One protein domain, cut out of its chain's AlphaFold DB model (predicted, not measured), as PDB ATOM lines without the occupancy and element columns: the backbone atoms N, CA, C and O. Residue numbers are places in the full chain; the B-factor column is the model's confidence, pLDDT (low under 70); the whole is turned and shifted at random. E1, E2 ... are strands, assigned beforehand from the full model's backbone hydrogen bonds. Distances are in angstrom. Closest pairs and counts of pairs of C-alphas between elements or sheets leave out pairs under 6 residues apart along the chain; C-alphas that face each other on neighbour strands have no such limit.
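AT A GLANCE: This is residues 85 to 131 of the 155 residues of the protein "C-type lectin domain-containing protein" of Fundulus heteroclitus (UniProt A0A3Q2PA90). The model has little regular structure: a long unnamed stretch swings out in a wide open loop, residues 85 to 96, then runs on to a small twisted hairpin of two strands, E1 and E2. After residue 96 the stretch first crosses over to this hairpin, and its later part, residues 100 to 110, passes along the E2 side before E1 begins. The printed part has 47 residues, with no named helix and 11 residues in the antiparallel strands E1 then E2, all strand by class. It is compact, with a radius of gyration of the C-alphas of 10.5 A and spans of 26 by 22 by 20 A.

IN THESE COORDINATES: Residues 85 to 110 hold no named element; C-alpha 85 is at (-27.004, -10.301, 17.122). E1, residues 111 to 116, begins with C-alpha 111 at (-25.445, -2.406, 27.906) and is 12.8 A long. E2, residues 122 to 126, is 12.4 A long and ends with C-alpha 126 at (-24.226, 2.011, 28.482).

HOW THE PARTS SIT: E1 and E2 form a hairpin with a tight link of 5 residues. They are antiparallel neighbours, at 135 degrees between directions. N 115 and O 123, 2.9 A, and N 125 and O 113, 2.8 A, are within hydrogen-bond range.

THE WHOLE: The C-alphas farthest apart, of Asn 92 and Gly 108, are at 27.0 A. The printed part has no cut, and no printed residue is under 70 in pLDDT.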
ATOM      1  N   PRO A  85     -28.083 -10.692  18.027       74.00
ATOM      2  CA  PRO A  85     -27.004 -10.301  17.122       74.00
ATOM      3  C   PRO A  85     -26.671  -8.809  17.223       74.00
ATOM      4  O   PRO A  85     -27.301  -7.944  16.620       74.00
ATOM      5  N   TRP A  86     -25.615  -8.511  17.965       85.31
ATOM      6  CA  TRP A  86     -24.862  -7.263  17.858       85.31
ATOM      7  C   TRP A  86     -24.645  -6.838  16.398       85.31
ATOM      8  O   TRP A  86     -24.402  -7.702  15.558       85.31
ATOM      9  N   THR A  87     -24.696  -5.536  16.102       90.50
ATOM     10  CA  THR A  87     -24.525  -4.963  14.749       90.50
ATOM     11  C   THR A  87     -23.614  -3.734  14.810       90.50
ATOM     12  O   THR A  87     -23.643  -3.004  15.799       90.50
ATOM     13  N   TRP A  88     -22.803  -3.504  13.774       91.19
ATOM     14  CA  TRP A  88     -21.928  -2.329  13.695       91.19
ATOM     15  C   TRP A  88     -22.694  -1.045  13.376       91.19
ATOM     16  O   TRP A  88     -23.752  -1.072  12.746       91.19
ATOM     17  N   SER A  89     -22.151   0.094  13.804       91.00
ATOM     18  CA  SER A  89     -22.779   1.414  13.657       91.00
ATOM     19  C   SER A  89     -22.953   1.847  12.199       91.00
ATOM     20  O   SER A  89     -23.935   2.505  11.864       91.00
ATOM     21  N   ASP A  90     -22.047   1.431  11.318       89.38
ATOM     22  CA  ASP A  90     -22.121   1.631   9.869       89.38
ATOM     23  C   ASP A  90     -23.037   0.610   9.168       89.38
ATOM     24  O   ASP A  90     -23.135   0.593   7.941       89.38
ATOM     25  N   LYS A  91     -23.730  -0.238   9.945       86.62
ATOM     26  CA  LYS A  91     -24.558  -1.361   9.483       86.62
ATOM     27  C   LYS A  91     -23.777  -2.386   8.668       86.62
ATOM     28  O   LYS A  91     -24.386  -3.213   7.986       86.62
ATOM     29  N   ASN A  92     -22.447  -2.362   8.748       82.94
ATOM     30  CA  ASN A  92     -21.637  -3.401   8.155       82.94
ATOM     31  C   ASN A  92     -22.068  -4.742   8.770       82.94
ATOM     32  O   ASN A  92     -22.155  -4.861   9.999       82.94
ATOM     33  N   PRO A  93     -22.339  -5.769   7.947       82.88
ATOM     34  CA  PRO A  93     -22.760  -7.081   8.429       82.88
ATOM     35  C   PRO A  93     -21.624  -7.830   9.139       82.88
ATOM     36  O   PRO A  93     -21.768  -9.013   9.435       82.88
ATOM     37  N   SER A  94     -20.485  -7.172   9.399       84.94
ATOM     38  CA  SER A  94     -19.360  -7.750  10.108       84.94
ATOM     39  C   SER A  94     -19.828  -8.367  11.422       84.94
ATOM     40  O   SER A  94     -20.432  -7.741  12.299       84.94
ATOM     41  N   LEU A  95     -19.525  -9.649  11.541       83.94
ATOM     42  CA  LEU A  95     -19.825 -10.473  12.697       83.94
ATOM     43  C   LEU A  95     -18.658 -10.474  13.695       83.94
ATOM     44  O   LEU A  95     -18.711 -11.215  14.670       83.94
ATOM     45  N   PHE A  96     -17.595  -9.681  13.463       87.31
ATOM     46  CA  PHE A  96     -16.408  -9.656  14.326       87.31
ATOM     47  C   PHE A  96     -16.775  -9.164  15.720       87.31
ATOM     48  O   PHE A  96     -17.250  -8.038  15.858       87.31
ATOM     49  N   ARG A  97     -16.561 -10.001  16.740       88.62
ATOM     50  CA  ARG A  97     -16.825  -9.680  18.143       88.62
ATOM     51  C   ARG A  97     -15.651 -10.061  19.043       88.62
ATOM     52  O   ARG A  97     -15.336 -11.241  19.119       88.62
ATOM     53  N   HIS A  98     -15.053  -9.111  19.761       90.44
ATOM     54  CA  HIS A  98     -14.020  -9.389  20.773       90.44
ATOM     55  C   HIS A  98     -14.628  -9.367  22.187       90.44
ATOM     56  O   HIS A  98     -14.130  -8.672  23.054       90.44
ATOM     57  N   TRP A  99     -15.739 -10.072  22.438       89.62
ATOM     58  CA  TRP A  99     -16.422 -10.039  23.743       89.62
ATOM     59  C   TRP A  99     -15.540 -10.511  24.898       89.62
ATOM     60  O   TRP A  99     -14.910 -11.563  24.817       89.62
ATOM     61  N   HIS A 100     -15.576  -9.796  26.017       88.75
ATOM     62  CA  HIS A 100     -15.032 -10.274  27.272       88.75
ATOM     63  C   HIS A 100     -15.957 -11.385  27.824       88.75
ATOM     64  O   HIS A 100     -17.182 -11.207  27.830       88.75
ATOM     65  N   PRO A 101     -15.428 -12.526  28.303       78.88
ATOM     66  CA  PRO A 101     -16.198 -13.763  28.515       78.88
ATOM     67  C   PRO A 101     -17.452 -13.646  29.391       78.88
ATOM     68  O   PRO A 101     -18.458 -14.299  29.137       78.88
ATOM     69  N   THR A 102     -17.411 -12.793  30.409       76.12
ATOM     70  CA  THR A 102     -18.516 -12.565  31.359       76.12
ATOM     71  C   THR A 102     -19.153 -11.192  31.206       76.12
ATOM     72  O   THR A 102     -19.999 -10.797  32.008       76.12
ATOM     73  N   SER A 103     -18.704 -10.443  30.202       73.75
ATOM     74  CA  SER A 103     -19.086  -9.050  30.054       73.75
ATOM     75  C   SER A 103     -20.438  -8.903  29.418       73.75
ATOM     76  O   SER A 103     -21.145  -8.035  29.863       73.75
ATOM     77  N   LEU A 104     -20.839  -9.795  28.502       79.06
ATOM     78  CA  LEU A 104     -22.173  -9.792  27.909       79.06
ATOM     79  C   LEU A 104     -23.251 -10.342  28.850       79.06
ATOM     80  O   LEU A 104     -24.051 -11.225  28.493       79.06
ATOM     81  N   ASN A 105     -23.180  -9.861  30.076       81.00
ATOM     82  CA  ASN A 105     -24.149 -10.022  31.129       81.00
ATOM     83  C   ASN A 105     -25.306  -9.034  30.941       81.00
ATOM     84  O   ASN A 105     -26.326  -9.202  31.607       81.00
ATOM     85  N   ASN A 106     -25.163  -8.055  30.034       82.44
ATOM     86  CA  ASN A 106     -26.073  -6.941  29.873       82.44
ATOM     87  C   ASN A 106     -26.434  -6.356  31.245       82.44
ATOM     88  O   ASN A 106     -27.603  -6.318  31.632       82.44
ATOM     89  N   ASN A 107     -25.418  -6.003  32.034       81.31
ATOM     90  CA  ASN A 107     -25.537  -5.548  33.411       81.31
ATOM     91  C   ASN A 107     -26.402  -4.293  33.475       81.31
ATOM     92  O   ASN A 107     -26.141  -3.285  32.826       81.31
ATOM     93  N   GLY A 108     -27.464  -4.340  34.272       82.12
ATOM     94  CA  GLY A 108     -28.455  -3.264  34.302       82.12
ATOM     95  C   GLY A 108     -29.279  -3.133  33.014       82.12
ATOM     96  O   GLY A 108     -30.049  -2.184  32.890       82.12
ATOM     97  N   GLY A 109     -29.149  -4.067  32.070       85.88
ATOM     98  CA  GLY A 109     -29.992  -4.194  30.887       85.88
ATOM     99  C   GLY A 109     -29.812  -3.110  29.828       85.88
ATOM    100  O   GLY A 109     -30.516  -3.144  28.829       85.88
ATOM    101  N   ASN A 110     -28.925  -2.142  30.048       88.44
ATOM    102  CA  ASN A 110     -28.706  -0.974  29.193       88.44
ATOM    103  C   ASN A 110     -27.337  -0.996  28.523       88.44
ATOM    104  O   ASN A 110     -26.854   0.023  28.028       88.44
ATOM    105  N   GLN A 111     -26.727  -2.171  28.505       90.69
ATOM    106  CA  GLN A 111     -25.445  -2.406  27.906       90.69
ATOM    107  C   GLN A 111     -25.680  -2.846  26.460       90.69
ATOM    108  O   GLN A 111     -25.770  -4.018  26.111       90.69
ATOM    109  N   HIS A 112     -25.930  -1.851  25.614       91.50
ATOM    110  CA  HIS A 112     -26.300  -2.038  24.204       91.50
ATOM    111  C   HIS A 112     -25.260  -1.486  23.240       91.50
ATOM    112  O   HIS A 112     -25.396  -1.628  22.027       91.50
ATOM    113  N   CYS A 113     -24.219  -0.862  23.776       93.56
ATOM    114  CA  CYS A 113     -23.054  -0.454  23.026       93.56
ATOM    115  C   CYS A 113     -21.883  -1.335  23.429       93.56
ATOM    116  O   CYS A 113     -21.806  -1.796  24.561       93.56
ATOM    117  N   ALA A 114     -20.978  -1.576  22.492       93.31
ATOM    118  CA  ALA A 114     -19.741  -2.271  22.794       93.31
ATOM    119  C   ALA A 114     -18.690  -1.252  23.234       93.31
ATOM    120  O   ALA A 114     -18.576  -0.177  22.639       93.31
ATOM    121  N   VAL A 115     -17.906  -1.592  24.247       94.56
ATOM    122  CA  VAL A 115     -16.749  -0.796  24.665       94.56
ATOM    123  C   VAL A 115     -15.543  -1.688  24.785       94.56
ATOM    124  O   VAL A 115     -15.649  -2.777  25.329       94.56
ATOM    125  N   ALA A 116     -14.413  -1.216  24.281       95.00
ATOM    126  CA  ALA A 116     -13.155  -1.927  24.354       95.00
ATOM    127  C   ALA A 116     -12.360  -1.478  25.586       95.00
ATOM    128  O   ALA A 116     -12.253  -0.279  25.855       95.00
ATOM    129  N   ASP A 117     -11.808  -2.430  26.331       91.94
ATOM    130  CA  ASP A 117     -10.804  -2.159  27.355       91.94
ATOM    131  C   ASP A 117      -9.408  -1.926  26.738       91.94
ATOM    132  O   ASP A 117      -9.234  -1.912  25.518       91.94
ATOM    133  N   SER A 118      -8.385  -1.732  27.576       91.56
ATOM    134  CA  SER A 118      -7.003  -1.495  27.124       91.56
ATOM    135  C   SER A 118      -6.376  -2.675  26.378       91.56
ATOM    136  O   SER A 118      -5.411  -2.489  25.638       91.56
ATOM    137  N   SER A 119      -6.918  -3.876  26.559       93.12
ATOM    138  CA  SER A 119      -6.527  -5.085  25.834       93.12
ATOM    139  C   SER A 119      -7.396  -5.306  24.588       93.12
ATOM    140  O   SER A 119      -7.277  -6.336  23.928       93.12
ATOM    141  N   ASN A 120      -8.239  -4.327  24.239       91.12
ATOM    142  CA  ASN A 120      -9.245  -4.364  23.182       91.12
ATOM    143  C   ASN A 120     -10.340  -5.434  23.365       91.12
ATOM    144  O   ASN A 120     -10.951  -5.842  22.375       91.12
ATOM    145  N   GLN A 121     -10.638  -5.850  24.603       94.25
ATOM    146  CA  GLN A 121     -11.757  -6.749  24.905       94.25
ATOM    147  C   GLN A 121     -13.051  -5.984  25.144       94.25
ATOM    148  O   GLN A 121     -13.058  -4.904  25.727       94.25
ATOM    149  N   TRP A 122     -14.157  -6.537  24.661       94.19
ATOM    150  CA  TRP A 122     -15.416  -5.830  24.521       94.19
ATOM    151  C   TRP A 122     -16.362  -6.204  25.630       94.19
ATOM    152  O   TRP A 122     -16.764  -7.356  25.737       94.19
ATOM    153  N   GLY A 123     -16.754  -5.222  26.415       93.56
ATOM    154  CA  GLY A 123     -17.955  -5.318  27.214       93.56
ATOM    155  C   GLY A 123     -19.137  -4.813  26.429       93.56
ATOM    156  O   GLY A 123     -18.988  -3.977  25.532       93.56
ATOM    157  N   ASP A 124     -20.312  -5.289  26.790       92.56
ATOM    158  CA  ASP A 124     -21.460  -4.441  26.603       92.56
ATOM    159  C   ASP A 124     -21.425  -3.322  27.659       92.56
ATOM    160  O   ASP A 124     -20.862  -3.443  28.748       92.56
ATOM    161  N   GLU A 125     -21.942  -2.158  27.295       93.56
ATOM    162  CA  GLU A 125     -21.891  -0.973  28.131       93.56
ATOM    163  C   GLU A 125     -22.964   0.038  27.747       93.56
ATOM    164  O   GLU A 125     -23.514   0.019  26.636       93.56
ATOM    165  N   LYS A 126     -23.270   0.933  28.688       94.25
ATOM    166  CA  LYS A 126     -24.226   2.011  28.482       94.25
ATOM    167  C   LYS A 126     -23.741   2.972  27.415       94.25
ATOM    168  O   LYS A 126     -22.696   3.607  27.554       94.25
ATOM    169  N   CYS A 127     -24.557   3.123  26.384       94.69
ATOM    170  CA  CYS A 127     -24.291   4.017  25.265       94.69
ATOM    171  C   CYS A 127     -24.151   5.500  25.665       94.69
ATOM    172  O   CYS A 127     -23.499   6.254  24.951       94.69
ATOM    173  N   ASP A 128     -24.747   5.934  26.782       95.19
ATOM    174  CA  ASP A 128     -24.678   7.309  27.312       95.19
ATOM    175  C   ASP A 128     -23.439   7.568  28.184       95.19
ATOM    176  O   ASP A 128     -23.164   8.708  28.577       95.19
ATOM    177  N   SER A 129     -22.673   6.513  28.476       95.88
ATOM    178  CA  SER A 129     -21.412   6.644  29.184       95.88
ATOM    179  C   SER A 129     -20.478   7.527  28.375       95.88
ATOM    180  O   SER A 129     -20.100   7.205  27.250       95.88
ATOM    181  N   LYS A 130     -20.043   8.633  28.980       96.31
ATOM    182  CA  LYS A 130     -19.014   9.487  28.389       96.31
ATOM    183  C   LYS A 130     -17.695   8.722  28.380       96.31
ATOM    184  O   LYS A 130     -17.132   8.451  29.440       96.31
ATOM    185  N   LYS A 131     -17.214   8.373  27.189       93.56
ATOM    186  CA  LYS A 131     -15.952   7.659  26.986       93.56
ATOM    187  C   LYS A 131     -15.157   8.301  25.861       93.56
ATOM    188  O   LYS A 131     -15.712   8.957  24.981       93.56
TER     189      LYS A 131